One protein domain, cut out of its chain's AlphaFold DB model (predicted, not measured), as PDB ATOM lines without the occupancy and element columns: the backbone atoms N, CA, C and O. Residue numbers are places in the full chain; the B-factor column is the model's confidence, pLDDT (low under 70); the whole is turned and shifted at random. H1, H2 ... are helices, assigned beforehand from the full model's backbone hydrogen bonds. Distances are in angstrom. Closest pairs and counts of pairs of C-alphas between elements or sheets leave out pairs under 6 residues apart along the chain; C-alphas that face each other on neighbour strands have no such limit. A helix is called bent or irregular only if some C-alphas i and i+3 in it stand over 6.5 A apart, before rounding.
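Overview. This is residues 13 to 116 of the 645 residues of an uncharacterized protein of Candolleomyces aberdarensis (UniProt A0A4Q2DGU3). A long helical hairpin makes the body of this domain: H5, kinked near residue 100, folds back along H4, and its last part reaches beyond H4 to make one end of the long axis. H1 runs beside H4 with a gap between them, while H2 packs crosswise on H4 and the small H3 is next to H2. The printed part has 104 residues with five named helices, in the order H1 H2 H3 H4 H5, and no named strand; the class is all helix. It is compact, with a radius of gyration of the C-alphas of 13.8 A, and elongated, spanning 46 by 29 by 25 A.

Along the chain. Find C-alpha 93 at (-46.226, 28.834, -29.007); from there H5, residues 93 to 114, runs 30.3 A to C-alpha 114 at (-27.213, 26.310, -5.520). It is irregular: C-alphas 99 and 102 are 7.1 A apart. H4, residues 65 to 82, measures 25.3 A. H1, residues 13 to 24, begins at (-20.136, 25.225, -18.009). H2 holds residues 38 to 48 and H3 residues 55 to 58.

Arrangement. H4 and H5 form a hairpin and touch at a shallow tilt of 27 degrees, opposite ways; look at their closest C-alphas, Ile 73 and Gly 94, 3.8 A apart. With residues 68 to 75 alone, H4 touches H2, about perpendicular at 88 degrees; the closest C-alphas, Gly 38 and Gln 72, are 4.5 A apart. H2 and H3 only just touch, with 3 pairs of C-alphas within 8 A, Tyr 46 and Arg 58 closest at 6.8 A. H1 is close to H4 but not clearly touching, C-alphas 22 and 70 at 7.5 A. H1 and H5 are apart. In H1, H2 and H4 every O i to N i+4 pair is within hydrogen-bond range; in H5 16 of 18 are, and H3 is too short for such a pair.

Size, cuts and confidence. The C-alphas farthest apart, Gly 84 and Arg 116, are 46.3 A apart. The printed part has no cut; the link from H1 to H2 is long, 13 residues. Look for pLDDT under 70 at residues 33 to 35, 55 to 57, 85 to 87 and 115 to 116.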
ATOM      1  N   ALA A  13     -20.935  25.235 -16.786       83.38
ATOM      2  CA  ALA A  13     -20.136  25.225 -18.009       83.38
ATOM      3  C   ALA A  13     -20.919  24.605 -19.177       83.38
ATOM      4  O   ALA A  13     -21.072  25.254 -20.209       83.38
ATOM      5  N   GLU A  14     -21.490  23.411 -18.981       83.19
ATOM      6  CA  GLU A  14     -22.343  22.737 -19.975       83.19
ATOM      7  C   GLU A  14     -23.565  23.591 -20.335       83.19
ATOM      8  O   GLU A  14     -23.891  23.732 -21.513       83.19
ATOM      9  N   TYR A  15     -24.195  24.231 -19.338       86.75
ATOM     10  CA  TYR A  15     -25.276  25.190 -19.581       86.75
ATOM     11  C   TYR A  15     -24.838  26.326 -20.514       86.75
ATOM     12  O   TYR A  15     -25.516  26.587 -21.503       86.75
ATOM     13  N   ARG A  16     -23.702  26.985 -20.234       87.00
ATOM     14  CA  ARG A  16     -23.238  28.120 -21.046       87.00
ATOM     15  C   ARG A  16     -22.803  27.714 -22.450       87.00
ATOM     16  O   ARG A  16     -23.074  28.469 -23.375       87.00
ATOM     17  N   MET A  17     -22.196  26.538 -22.624       88.44
ATOM     18  CA  MET A  17     -21.884  26.007 -23.958       88.44
ATOM     19  C   MET A  17     -23.152  25.774 -24.784       88.44
ATOM     20  O   MET A  17     -23.209  26.169 -25.946       88.44
ATOM     21  N   LEU A  18     -24.188  25.180 -24.179       87.75
ATOM     22  CA  LEU A  18     -25.481  25.010 -24.839       87.75
ATOM     23  C   LEU A  18     -26.138  26.366 -25.133       87.75
ATOM     24  O   LEU A  18     -26.554  26.588 -26.264       87.75
ATOM     25  N   ASP A  19     -26.204  27.285 -24.164       89.38
ATOM     26  CA  ASP A  19     -26.831  28.605 -24.346       89.38
ATOM     27  C   ASP A  19     -26.148  29.404 -25.476       89.38
ATOM     28  O   ASP A  19     -26.826  29.936 -26.353       89.38
ATOM     29  N   GLN A  20     -24.810  29.379 -25.531       90.75
ATOM     30  CA  GLN A  20     -24.022  29.965 -26.618       90.75
ATOM     31  C   GLN A  20     -24.328  29.308 -27.973       90.75
ATOM     32  O   GLN A  20     -24.579  30.004 -28.954       90.75
ATOM     33  N   TRP A  21     -24.378  27.973 -28.039       91.19
ATOM     34  CA  TRP A  21     -24.730  27.254 -29.269       91.19
ATOM     35  C   TRP A  21     -26.150  27.594 -29.762       91.19
ATOM     36  O   TRP A  21     -26.383  27.705 -30.971       91.19
ATOM     37  N   PHE A  22     -27.087  27.811 -28.834       90.31
ATOM     38  CA  PHE A  22     -28.457  28.246 -29.117       90.31
ATOM     39  C   PHE A  22     -28.549  29.672 -29.691       90.31
ATOM     40  O   PHE A  22     -29.484  29.935 -30.447       90.31
ATOM     41  N   ASP A  23     -27.612  30.568 -29.365       89.88
ATOM     42  CA  ASP A  23     -27.560  31.932 -29.919       89.88
ATOM     43  C   ASP A  23     -26.727  32.030 -31.206       89.88
ATOM     44  O   ASP A  23     -27.135  32.704 -32.152       89.88
ATOM     45  N   GLU A  24     -25.578  31.356 -31.269       90.88
ATOM     46  CA  GLU A  24     -24.624  31.486 -32.379       90.88
ATOM     47  C   GLU A  24     -24.908  30.509 -33.524       90.88
ATOM     48  O   GLU A  24     -24.932  30.894 -34.693       90.88
ATOM     49  N   THR A  25     -25.110  29.227 -33.205       88.31
ATOM     50  CA  THR A  25     -25.155  28.160 -34.217       88.31
ATOM     51  C   THR A  25     -26.581  27.879 -34.670       88.31
ATOM     52  O   THR A  25     -26.858  27.876 -35.873       88.31
ATOM     53  N   LEU A  26     -27.504  27.673 -33.723       88.19
ATOM     54  CA  LEU A  26     -28.876  27.255 -34.015       88.19
ATOM     55  C   LEU A  26     -29.603  28.154 -35.040       88.19
ATOM     56  O   LEU A  26     -30.211  27.584 -35.951       88.19
ATOM     57  N   PRO A  27     -29.536  29.503 -34.987       86.75
ATOM     58  CA  PRO A  27     -30.250  30.354 -35.945       86.75
ATOM     59  C   PRO A  27     -29.721  30.244 -37.382       86.75
ATOM     60  O   PRO A  27     -30.484  30.436 -38.331       86.75
ATOM     61  N   GLY A  28     -28.434  29.911 -37.545       85.75
ATOM     62  CA  GLY A  28     -27.783  29.715 -38.843       85.75
ATOM     63  C   GLY A  28     -28.060  28.351 -39.481       85.75
ATOM     64  O   GLY A  28     -27.883  28.188 -40.689       85.75
ATOM     65  N   LEU A  29     -28.527  27.363 -38.709       85.00
ATOM     66  CA  LEU A  29     -28.814  26.030 -39.236       85.00
ATOM     67  C   LEU A  29     -29.955  26.079 -40.248       85.00
ATOM     68  O   LEU A  29     -31.075  26.450 -39.906       85.00
ATOM     69  N   GLN A  30     -29.722  25.631 -41.477       82.50
ATOM     70  CA  GLN A  30     -30.812  25.354 -42.408       82.50
ATOM     71  C   GLN A  30     -31.379  23.956 -42.141       82.50
ATOM     72  O   GLN A  30     -30.639  22.980 -42.007       82.50
ATOM     73  N   PHE A  31     -32.706  23.882 -42.063       79.25
ATOM     74  CA  PHE A  31     -33.472  22.647 -41.944       79.25
ATOM     75  C   PHE A  31     -34.535  22.665 -43.039       79.25
ATOM     76  O   PHE A  31     -35.288  23.634 -43.130       79.25
ATOM     77  N   GLN A  32     -34.619  21.610 -43.842       74.06
ATOM     78  CA  GLN A  32     -35.676  21.475 -44.844       74.06
ATOM     79  C   GLN A  32     -37.013  21.114 -44.169       74.06
ATOM     80  O   GLN A  32     -37.027  20.436 -43.134       74.06
ATOM     81  N   GLY A  33     -38.132  21.574 -44.736       69.25
ATOM     82  CA  GLY A  33     -39.496  21.251 -44.296       69.25
ATOM     83  C   GLY A  33     -40.368  22.463 -43.934       69.25
ATOM     84  O   GLY A  33     -39.878  23.500 -43.495       69.25
ATOM     85  N   SER A  34     -41.682  22.301 -44.101       62.53
ATOM     86  CA  SER A  34     -42.709  23.349 -43.960       62.53
ATOM     87  C   SER A  34     -43.296  23.501 -42.550       62.53
ATOM     88  O   SER A  34     -44.007  24.472 -42.280       62.53
ATOM     89  N   SER A  35     -43.008  22.567 -41.632       68.50
ATOM     90  CA  SER A  35     -43.419  22.667 -40.229       68.50
ATOM     91  C   SER A  35     -42.263  22.428 -39.254       68.50
ATOM     92  O   SER A  35     -41.582  21.400 -39.257       68.50
ATOM     93  N   PHE A  36     -42.069  23.405 -38.373       75.94
ATOM     94  CA  PHE A  36     -41.161  23.338 -37.240       75.94
ATOM     95  C   PHE A  36     -41.989  23.299 -35.957       75.94
ATOM     96  O   PHE A  36     -42.454  24.324 -35.462       75.94
ATOM     97  N   GLN A  37     -42.192  22.110 -35.400       84.44
ATOM     98  CA  GLN A  37     -42.572  21.979 -33.994       84.44
ATOM     99  C   GLN A  37     -41.297  21.863 -33.153       84.44
ATOM    100  O   GLN A  37     -40.303  21.322 -33.634       84.44
ATOM    101  N   GLY A  38     -41.319  22.311 -31.891       82.31
ATOM    102  CA  GLY A  38     -40.147  22.221 -31.006       82.31
ATOM    103  C   GLY A  38     -39.582  20.795 -30.915       82.31
ATOM    104  O   GLY A  38     -38.377  20.602 -31.048       82.31
ATOM    105  N   ARG A  39     -40.459  19.783 -30.822       87.38
ATOM    106  CA  ARG A  39     -40.089  18.355 -30.813       87.38
ATOM    107  C   ARG A  39     -39.425  17.901 -32.116       87.38
ATOM    108  O   ARG A  39     -38.393  17.243 -32.067       87.38
ATOM    109  N   THR A  40     -39.958  18.291 -33.274       87.00
ATOM    110  CA  THR A  40     -39.330  18.028 -34.582       87.00
ATOM    111  C   THR A  40     -37.977  18.726 -34.697       87.00
ATOM    112  O   THR A  40     -37.032  18.169 -35.251       87.00
ATOM    113  N   MET A  41     -37.864  19.937 -34.146       87.31
ATOM    114  CA  MET A  41     -36.619  20.689 -34.146       87.31
ATOM    115  C   MET A  41     -35.556  20.036 -33.258       87.31
ATOM    116  O   MET A  41     -34.417  19.930 -33.698       87.31
ATOM    117  N   LEU A  42     -35.928  19.517 -32.082       89.00
ATOM    118  CA  LEU A  42     -35.038  18.708 -31.243       89.00
ATOM    119  C   LEU A  42     -34.479  17.508 -32.015       89.00
ATOM    120  O   LEU A  42     -33.276  17.292 -31.987       89.00
ATOM    121  N   VAL A  43     -35.325  16.752 -32.725       88.19
ATOM    122  CA  VAL A  43     -34.879  15.582 -33.505       88.19
ATOM    123  C   VAL A  43     -33.895  15.991 -34.606       88.19
ATOM    124  O   VAL A  43     -32.839  15.376 -34.727       88.19
ATOM    125  N   LYS A  44     -34.186  17.060 -35.361       87.12
ATOM    126  CA  LYS A  44     -33.300  17.561 -36.429       87.12
ATOM    127  C   LYS A  44     -31.974  18.117 -35.899       87.12
ATOM    128  O   LYS A  44     -30.929  17.881 -36.496       87.12
ATOM    129  N   VAL A  45     -32.011  18.841 -34.781       87.69
ATOM    130  CA  VAL A  45     -30.814  19.328 -34.082       87.69
ATOM    131  C   VAL A  45     -29.983  18.154 -33.576       87.69
ATOM    132  O   VAL A  45     -28.788  18.103 -33.843       87.69
ATOM    133  N   TYR A  46     -30.617  17.193 -32.903       86.25
ATOM    134  CA  TYR A  46     -29.936  16.044 -32.323       86.25
ATOM    135  C   TYR A  46     -29.304  15.142 -33.390       86.25
ATOM    136  O   TYR A  46     -28.181  14.685 -33.209       86.25
ATOM    137  N   GLY A  47     -30.005  14.889 -34.502       84.38
ATOM    138  CA  GLY A  47     -29.469  14.078 -35.598       84.38
ATOM    139  C   GLY A  47     -28.254  14.717 -36.274       84.38
ATOM    140  O   GLY A  47     -27.354  14.004 -36.699       84.38
ATOM    141  N   LYS A  48     -28.203  16.056 -36.334       84.81
ATOM    142  CA  LYS A  48     -27.126  16.797 -37.005       84.81
ATOM    143  C   LYS A  48     -25.951  17.176 -36.090       84.81
ATOM    144  O   LYS A  48     -24.848  17.337 -36.598       84.81
ATOM    145  N   TYR A  49     -26.189  17.321 -34.784       84.75
ATOM    146  CA  TYR A  49     -25.193  17.719 -33.774       84.75
ATOM    147  C   TYR A  49     -25.298  16.857 -32.495       84.75
ATOM    148  O   TYR A  49     -25.570  17.382 -31.403       84.75
ATOM    149  N   PRO A  50     -25.144  15.519 -32.594       81.69
ATOM    150  CA  PRO A  50     -25.238  14.610 -31.450       81.69
ATOM    151  C   PRO A  50     -24.128  14.814 -30.406       81.69
ATOM    152  O   PRO A  50     -24.286  14.366 -29.272       81.69
ATOM    153  N   GLU A  51     -23.022  15.464 -30.768       81.31
ATOM    154  CA  GLU A  51     -21.882  15.792 -29.901       81.31
ATOM    155  C   GLU A  51     -22.132  17.002 -28.989       81.31
ATOM    156  O   GLU A  51     -21.606  17.054 -27.879       81.31
ATOM    157  N   VAL A  52     -22.970  17.948 -29.424       75.56
ATOM    158  CA  VAL A  52     -23.391  19.103 -28.610       75.56
ATOM    159  C   VAL A  52     -24.455  18.690 -27.588       75.56
ATOM    160  O   VAL A  52     -24.573  19.286 -26.517       75.56
ATOM    161  N   TRP A  53     -25.242  17.661 -27.907       74.44
ATOM    162  CA  TRP A  53     -26.403  17.255 -27.125       74.44
ATOM    163  C   TRP A  53     -26.136  16.062 -26.195       74.44
ATOM    164  O   TRP A  53     -25.722  15.001 -26.663       74.44
ATOM    165  N   PRO A  54     -26.489  16.139 -24.894       70.19
ATOM    166  CA  PRO A  54     -26.416  14.980 -24.007       70.19
ATOM    167  C   PRO A  54     -27.217  13.803 -24.587       70.19
ATOM    168  O   PRO A  54     -28.416  13.936 -24.835       70.19
ATOM    169  N   MET A  55     -26.607  12.625 -24.771       61.53
ATOM    170  CA  MET A  55     -27.260  11.492 -25.464       61.53
ATOM    171  C   MET A  55     -28.629  11.084 -24.883       61.53
ATOM    172  O   MET A  55     -29.490  10.596 -25.615       61.53
ATOM    173  N   LYS A  56     -28.857  11.292 -23.576       64.50
ATOM    174  CA  LYS A  56     -30.126  10.974 -22.891       64.50
ATOM    175  C   LYS A  56     -31.240  12.020 -23.140       64.50
ATOM    176  O   LYS A  56     -32.397  11.749 -22.818       64.50
ATOM    177  N   ALA A  57     -30.925  13.164 -23.756       64.12
ATOM    178  CA  ALA A  57     -31.836  14.281 -24.030       64.12
ATOM    179  C   ALA A  57     -32.528  14.229 -25.414       64.12
ATOM    180  O   ALA A  57     -33.212  15.171 -25.801       64.12
ATOM    181  N   ARG A  58     -32.446  13.093 -26.129       71.25
ATOM    182  CA  ARG A  58     -33.249  12.811 -27.343       71.25
ATOM    183  C   ARG A  58     -34.765  12.927 -27.125       71.25
ATOM    184  O   ARG A  58     -35.512  13.105 -28.081       71.25
ATOM    185  N   ASN A  59     -35.236  12.765 -25.884       82.31
ATOM    186  CA  ASN A  59     -36.656  12.847 -25.560       82.31
ATOM    187  C   ASN A  59     -37.048  14.264 -25.116       82.31
ATOM    188  O   ASN A  59     -36.588  14.735 -24.077       82.31
ATOM    189  N   TRP A  60     -37.971  14.875 -25.861       86.88
ATOM    190  CA  TRP A  60     -38.586  16.168 -25.551       86.88
ATOM    191  C   TRP A  60     -39.140  16.251 -24.126       86.88
ATOM    192  O   TRP A  60     -38.944  17.245 -23.438       86.88
ATOM    193  N   ASP A  61     -39.786  15.188 -23.652       86.56
ATOM    194  CA  ASP A  61     -40.460  15.186 -22.349       86.56
ATOM    195  C   ASP A  61     -39.462  15.088 -21.178       86.56
ATOM    196  O   ASP A  61     -39.813  15.291 -20.020       86.56
ATOM    197  N   ARG A  62     -38.193  14.781 -21.485       83.06
ATOM    198  CA  ARG A  62     -37.072  14.828 -20.539       83.06
ATOM    199  C   ARG A  62     -36.279  16.122 -20.640       83.06
ATOM    200  O   ARG A  62     -35.279  16.224 -19.946       83.06
ATOM    201  N   LEU A  63     -36.643  17.044 -21.527       84.19
ATOM    202  CA  LEU A  63     -35.861  18.236 -21.832       84.19
ATOM    203  C   LEU A  63     -36.078  19.318 -20.761       84.19
ATOM    204  O   LEU A  63     -37.220  19.510 -20.351       84.19
ATOM    205  N   ASP A  64     -35.045  20.043 -20.314       88.06
ATOM    206  CA  ASP A  64     -35.269  21.149 -19.364       88.06
ATOM    207  C   ASP A  64     -36.119  22.251 -20.015       88.06
ATOM    208  O   ASP A  64     -35.940  22.587 -21.190       88.06
ATOM    209  N   GLU A  65     -37.064  22.804 -19.251       90.44
ATOM    210  CA  GLU A  65     -38.065  23.754 -19.744       90.44
ATOM    211  C   GLU A  65     -37.456  25.016 -20.373       90.44
ATOM    212  O   GLU A  65     -38.036  25.572 -21.314       90.44
ATOM    213  N   TYR A  66     -36.268  25.443 -19.926       91.94
ATOM    214  CA  TYR A  66     -35.529  26.540 -20.551       91.94
ATOM    215  C   TYR A  66     -35.181  26.214 -22.009       91.94
ATOM    216  O   TYR A  66     -35.512  26.964 -22.932       91.94
ATOM    217  N   PHE A  67     -34.575  25.048 -22.236       90.69
ATOM    218  CA  PHE A  67     -34.157  24.608 -23.564       90.69
ATOM    219  C   PHE A  67     -35.343  24.159 -24.433       90.69
ATOM    220  O   PHE A  67     -35.319  24.374 -25.647       90.69
ATOM    221  N   GLN A  68     -36.430  23.652 -23.830       91.88
ATOM    222  CA  GLN A  68     -37.713  23.476 -24.531       91.88
ATOM    223  C   GLN A  68     -38.209  24.815 -25.071       91.88
ATOM    224  O   GLN A  68     -38.572  24.922 -26.244       91.88
ATOM    225  N   SER A  69     -38.188  25.849 -24.229       93.56
ATOM    226  CA  SER A  69     -38.636  27.190 -24.596       93.56
ATOM    227  C   SER A  69     -37.768  27.779 -25.707       93.56
ATOM    228  O   SER A  69     -38.314  28.274 -26.691       93.56
ATOM    229  N   ARG A  70     -36.436  27.641 -25.632       93.25
ATOM    230  CA  ARG A  70     -35.509  28.046 -26.707       93.25
ATOM    231  C   ARG A  70     -35.842  27.376 -28.049       93.25
ATOM    232  O   ARG A  70     -36.005  28.077 -29.048       93.25
ATOM    233  N   LEU A  71     -36.025  26.051 -28.074       92.44
ATOM    234  CA  LEU A  71     -36.405  25.321 -29.295       92.44
ATOM    235  C   LEU A  71     -37.807  25.699 -29.802       92.44
ATOM    236  O   LEU A  71     -38.014  25.775 -31.009       92.44
ATOM    237  N   GLN A  72     -38.774  25.958 -28.917       92.81
ATOM    238  CA  GLN A  72     -40.120  26.405 -29.307       92.81
ATOM    239  C   GLN A  72     -40.130  27.815 -29.908       92.81
ATOM    240  O   GLN A  72     -40.874  28.055 -30.866       92.81
ATOM    241  N   ILE A  73     -39.324  28.732 -29.361       92.50
ATOM    242  CA  ILE A  73     -39.122  30.080 -29.905       92.50
ATOM    243  C   ILE A  73     -38.567  29.952 -31.318       92.50
ATOM    244  O   ILE A  73     -39.228  30.379 -32.259       92.50
ATOM    245  N   GLU A  74     -37.425  29.288 -31.482       92.00
ATOM    246  CA  GLU A  74     -36.750  29.177 -32.775       92.00
ATOM    247  C   GLU A  74     -37.603  28.447 -33.829       92.00
ATOM    248  O   GLU A  74     -37.740  28.918 -34.961       92.00
ATOM    249  N   ALA A  75     -38.262  27.348 -33.456       91.12
ATOM    250  CA  ALA A  75     -39.194  26.646 -34.337       91.12
ATOM    251  C   ALA A  75     -40.350  27.560 -34.793       91.12
ATOM    252  O   ALA A  75     -40.726  27.578 -35.968       91.12
ATOM    253  N   SER A  76     -40.883  28.388 -33.890       90.50
ATOM    254  CA  SER A  76     -41.936  29.353 -34.227       90.50
ATOM    255  C   SER A  76     -41.421  30.506 -35.093       90.50
ATOM    256  O   SER A  76     -42.105  30.882 -36.043       90.50
ATOM    257  N   THR A  77     -40.213  31.015 -34.833       89.19
ATOM    258  CA  THR A  77     -39.528  32.017 -35.669       89.19
ATOM    259  C   THR A  77     -39.367  31.511 -37.102       89.19
ATOM    260  O   THR A  77     -39.646  32.238 -38.055       89.19
ATOM    261  N   ARG A  78     -38.970  30.246 -37.277       87.81
ATOM    262  CA  ARG A  78     -38.815  29.612 -38.597       87.81
ATOM    263  C   ARG A  78     -40.139  29.425 -39.321       87.81
ATOM    264  O   ARG A  78     -40.221  29.759 -40.498       87.81
ATOM    265  N   ASN A  79     -41.179  28.966 -38.622       86.56
ATOM    266  CA  ASN A  79     -42.531  28.896 -39.189       86.56
ATOM    267  C   ASN A  79     -43.045  30.273 -39.630       86.56
ATOM    268  O   ASN A  79     -43.727  30.363 -40.645       86.56
ATOM    269  N   ALA A  80     -42.745  31.330 -38.869       85.94
ATOM    270  CA  ALA A  80     -43.132  32.695 -39.211       85.94
ATOM    271  C   ALA A  80     -42.406  33.156 -40.491       85.94
ATOM    272  O   ALA A  80     -43.064  33.455 -41.490       85.94
ATOM    273  N   ARG A  81     -41.063  33.064 -40.509       84.44
ATOM    274  CA  ARG A  81     -40.217  33.366 -41.684       84.44
ATOM    275  C   ARG A  81     -40.664  32.605 -42.939       84.44
ATOM    276  O   ARG A  81     -40.856  33.221 -43.981       84.44
ATOM    277  N   GLY A  82     -40.881  31.292 -42.833       82.44
ATOM    278  CA  GLY A  82     -41.312  30.444 -43.952       82.44
ATOM    279  C   GLY A  82     -42.714  30.759 -44.483       82.44
ATOM    280  O   GLY A  82     -43.016  30.437 -45.626       82.44
ATOM    281  N   LYS A  83     -43.562  31.422 -43.685       80.25
ATOM    282  CA  LYS A  83     -44.906  31.876 -44.081       80.25
ATOM    283  C   LYS A  83     -44.955  33.358 -44.478       80.25
ATOM    284  O   LYS A  83     -46.042  33.918 -44.577       80.25
ATOM    285  N   GLY A  84     -43.803  34.006 -44.663       74.31
ATOM    286  CA  GLY A  84     -43.710  35.413 -45.070       74.31
ATOM    287  C   GLY A  84     -44.075  36.440 -43.989       74.31
ATOM    288  O   GLY A  84     -44.011  37.636 -44.254       74.31
ATOM    289  N   ASN A  85     -44.409  36.008 -42.768       65.00
ATOM    290  CA  ASN A  85     -44.691  36.900 -41.642       65.00
ATOM    291  C   ASN A  85     -43.441  37.010 -40.764       65.00
ATOM    292  O   ASN A  85     -43.050  36.055 -40.099       65.00
ATOM    293  N   SER A  86     -42.807  38.181 -40.739       61.66
ATOM    294  CA  SER A  86     -41.551  38.426 -40.010       61.66
ATOM    295  C   SER A  86     -41.669  38.366 -38.480       61.66
ATOM    296  O   SER A  86     -40.647  38.288 -37.800       61.66
ATOM    297  N   GLU A  87     -42.884  38.382 -37.928       63.78
ATOM    298  CA  GLU A  87     -43.137  38.422 -36.485       63.78
ATOM    299  C   GLU A  87     -43.717  37.110 -35.936       63.78
ATOM    300  O   GLU A  87     -44.630  36.507 -36.513       63.78
ATOM    301  N   LEU A  88     -43.259  36.705 -34.742       73.31
ATOM    302  CA  LEU A  88     -43.983  35.727 -33.932       73.31
ATOM    303  C   LEU A  88     -45.336  36.324 -33.530       73.31
ATOM    304  O   LEU A  88     -45.416  37.167 -32.636       73.31
ATOM    305  N   GLY A  89     -46.418  35.850 -34.150       75.88
ATOM    306  CA  GLY A  89     -47.767  36.256 -33.766       75.88
ATOM    307  C   GLY A  89     -48.007  36.058 -32.263       75.88
ATOM    308  O   GLY A  89     -47.569  35.062 -31.681       75.88
ATOM    309  N   ARG A  90     -48.748  36.978 -31.630       79.00
ATOM    310  CA  ARG A  90     -48.987  37.011 -30.166       79.00
ATOM    311  C   ARG A  90     -49.667  35.760 -29.581       79.00
ATOM    312  O   ARG A  90     -49.723  35.615 -28.363       79.00
ATOM    313  N   HIS A  91     -50.187  34.883 -30.438       80.62
ATOM    314  CA  HIS A  91     -50.823  33.607 -30.093       80.62
ATOM    315  C   HIS A  91     -49.957  32.384 -30.453       80.62
ATOM    316  O   HIS A  91     -50.401  31.250 -30.299       80.62
ATOM    317  N   SER A  92     -48.732  32.590 -30.949       86.50
ATOM    318  CA  SER A  92     -47.797  31.508 -31.268       86.50
ATOM    319  C   SER A  92     -47.206  30.876 -30.005       86.50
ATOM    320  O   SER A  92     -46.998  31.542 -28.987       86.50
ATOM    321  N   VAL A  93     -46.880  29.583 -30.092       87.56
ATOM    322  CA  VAL A  93     -46.226  28.834 -29.007       87.56
ATOM    323  C   VAL A  93     -44.884  29.479 -28.640       87.56
ATOM    324  O   VAL A  93     -44.609  29.691 -27.463       87.56
ATOM    325  N   GLY A  94     -44.096  29.892 -29.637       89.81
ATOM    326  CA  GLY A  94     -42.835  30.599 -29.421       89.81
ATOM    327  C   GLY A  94     -42.989  31.931 -28.692       89.81
ATOM    328  O   GLY A  94     -42.175  32.224 -27.827       89.81
ATOM    329  N   TRP A  95     -44.048  32.711 -28.936       90.69
ATOM    330  CA  TRP A  95     -44.297  33.942 -28.172       90.69
ATOM    331  C   TRP A  95     -44.631  33.658 -26.698       90.69
ATOM    332  O   TRP A  95     -44.184  34.376 -25.799       90.69
ATOM    333  N   ALA A  96     -45.382  32.587 -26.422       92.31
ATOM    334  CA  ALA A  96     -45.648  32.147 -25.053       92.31
ATOM    335  C   ALA A  96     -44.368  31.658 -24.347       92.31
ATOM    336  O   ALA A  96     -44.139  32.007 -23.187       92.31
ATOM    337  N   ALA A  97     -43.509  30.920 -25.055       92.75
ATOM    338  CA  ALA A  97     -42.197  30.492 -24.574       92.75
ATOM    339  C   ALA A  97     -41.247  31.683 -24.331       92.75
ATOM    340  O   ALA A  97     -40.627  31.769 -23.273       92.75
ATOM    341  N   GLN A  98     -41.203  32.662 -25.241       93.56
ATOM    342  CA  GLN A  98     -40.382  33.874 -25.127       93.56
ATOM    343  C   GLN A  98     -40.711  34.685 -23.869       93.56
ATOM    344  O   GLN A  98     -39.806  35.206 -23.222       93.56
ATOM    345  N   LYS A  99     -41.989  34.748 -23.473       94.25
ATOM    346  CA  LYS A  99     -42.409  35.395 -22.219       94.25
ATOM    347  C   LYS A  99     -41.939  34.669 -20.959       94.25
ATOM    348  O   LYS A  99     -41.682  35.330 -19.959       94.25
ATOM    349  N   LYS A 100     -41.854  33.336 -20.991       94.00
ATOM    350  CA  LYS A 100     -41.382  32.520 -19.859       94.00
ATOM    351  C   LYS A 100     -39.858  32.450 -19.770       94.00
ATOM    352  O   LYS A 100     -39.323  32.233 -18.688       94.00
ATOM    353  N   LEU A 101     -39.161  32.652 -20.890       93.75
ATOM    354  CA  LEU A 101     -37.716  32.461 -21.002       93.75
ATOM    355  C   LEU A 101     -36.882  33.199 -19.928       93.75
ATOM    356  O   LEU A 101     -35.973  32.563 -19.398       93.75
ATOM    357  N   PRO A 102     -37.162  34.464 -19.539       93.69
ATOM    358  CA  PRO A 102     -36.381  35.143 -18.499       93.69
ATOM    359  C   PRO A 102     -36.540  34.513 -17.109       93.69
ATOM    360  O   PRO A 102     -35.570  34.432 -16.361       93.69
ATOM    361  N   GLN A 103     -37.745  34.032 -16.779       95.50
ATOM    362  CA  GLN A 103     -38.016  33.324 -15.525       95.50
ATOM    363  C   GLN A 103     -37.298  31.970 -15.514       95.50
ATOM    364  O   GLN A 103     -36.543  31.685 -14.591       95.50
ATOM    365  N   LEU A 104     -37.475  31.177 -16.575       93.31
ATOM    366  CA  LEU A 104     -36.842  29.862 -16.712       93.31
ATOM    367  C   LEU A 104     -35.312  29.952 -16.723       93.31
ATOM    368  O   LEU A 104     -34.650  29.056 -16.203       93.31
ATOM    369  N   LYS A 105     -34.751  31.040 -17.275       92.25
ATOM    370  CA  LYS A 105     -33.321  31.338 -17.165       92.25
ATOM    371  C   LYS A 105     -32.939  31.503 -15.701       92.25
ATOM    372  O   LYS A 105     -32.156  30.700 -15.219       92.25
ATOM    373  N   ALA A 106     -33.536  32.460 -14.985       91.12
ATOM    374  CA  ALA A 106     -33.221  32.720 -13.577       91.12
ATOM    375  C   ALA A 106     -33.355  31.466 -12.688       91.12
ATOM    376  O   ALA A 106     -32.472  31.192 -11.879       91.12
ATOM    377  N   GLU A 107     -34.399  30.657 -12.888       90.88
ATOM    378  CA  GLU A 107     -34.588  29.377 -12.189       90.88
ATOM    379  C   GLU A 107     -33.504  28.338 -12.536       90.88
ATOM    380  O   GLU A 107     -33.174  27.484 -11.716       90.88
ATOM    381  N   LEU A 108     -32.934  28.368 -13.742       88.50
ATOM    382  CA  LEU A 108     -31.808  27.517 -14.137       88.50
ATOM    383  C   LEU A 108     -30.468  28.040 -13.592       88.50
ATOM    384  O   LEU A 108     -29.655  27.237 -13.133       88.50
ATOM    385  N   GLU A 109     -30.251  29.361 -13.564       89.31
ATOM    386  CA  GLU A 109     -29.056  29.967 -12.952       89.31
ATOM    387  C   GLU A 109     -29.014  29.705 -11.438       89.31
ATOM    388  O   GLU A 109     -27.958  29.348 -10.912       89.31
ATOM    389  N   ASP A 110     -30.156  29.802 -10.748       89.00
ATOM    390  CA  ASP A 110     -30.278  29.513  -9.314       89.00
ATOM    391  C   ASP A 110     -30.045  28.023  -9.012       89.00
ATOM    392  O   ASP A 110     -29.203  27.693  -8.178       89.00
ATOM    393  N   ARG A 111     -30.671  27.105  -9.768       86.19
ATOM    394  CA  ARG A 111     -30.427  25.651  -9.644       86.19
ATOM    395  C   ARG A 111     -28.944  25.289  -9.806       86.19
ATOM    396  O   ARG A 111     -28.408  24.524  -9.005       86.19
ATOM    397  N   LEU A 112     -28.271  25.852 -10.812       84.06
ATOM    398  CA  LEU A 112     -26.858  25.565 -11.106       84.06
ATOM    399  C   LEU A 112     -25.875  26.305 -10.183       84.06
ATOM    400  O   LEU A 112     -24.723  25.883 -10.047       84.06
ATOM    401  N   SER A 113     -26.315  27.381  -9.529       83.25
ATOM    402  CA  SER A 113     -25.538  28.093  -8.506       83.25
ATOM    403  C   SER A 113     -25.702  27.463  -7.119       83.25
ATOM    404  O   SER A 113     -24.724  27.363  -6.379       83.25
ATOM    405  N   GLY A 114     -26.901  26.979  -6.783       70.44
ATOM    406  CA  GLY A 114     -27.213  26.310  -5.520       70.44
ATOM    407  C   GLY A 114     -26.447  24.999  -5.321       70.44
ATOM    408  O   GLY A 114     -25.936  24.759  -4.227       70.44
ATOM    409  N   ASP A 115     -26.246  24.208  -6.386       58.91
ATOM    410  CA  ASP A 115     -25.448  22.965  -6.338       58.91
ATOM    411  C   ASP A 115     -23.968  23.221  -5.937       58.91
ATOM    412  O   ASP A 115     -23.289  22.300  -5.480       58.91
ATOM    413  N   ARG A 116     -23.463  24.471  -6.002       52.88
ATOM    414  CA  ARG A 116     -22.132  24.836  -5.461       52.88
ATOM    415  C   ARG A 116     -22.089  24.969  -3.938       52.88
ATOM    416  O   ARG A 116     -21.014  24.828  -3.363       52.88
TER     417      ARG A 116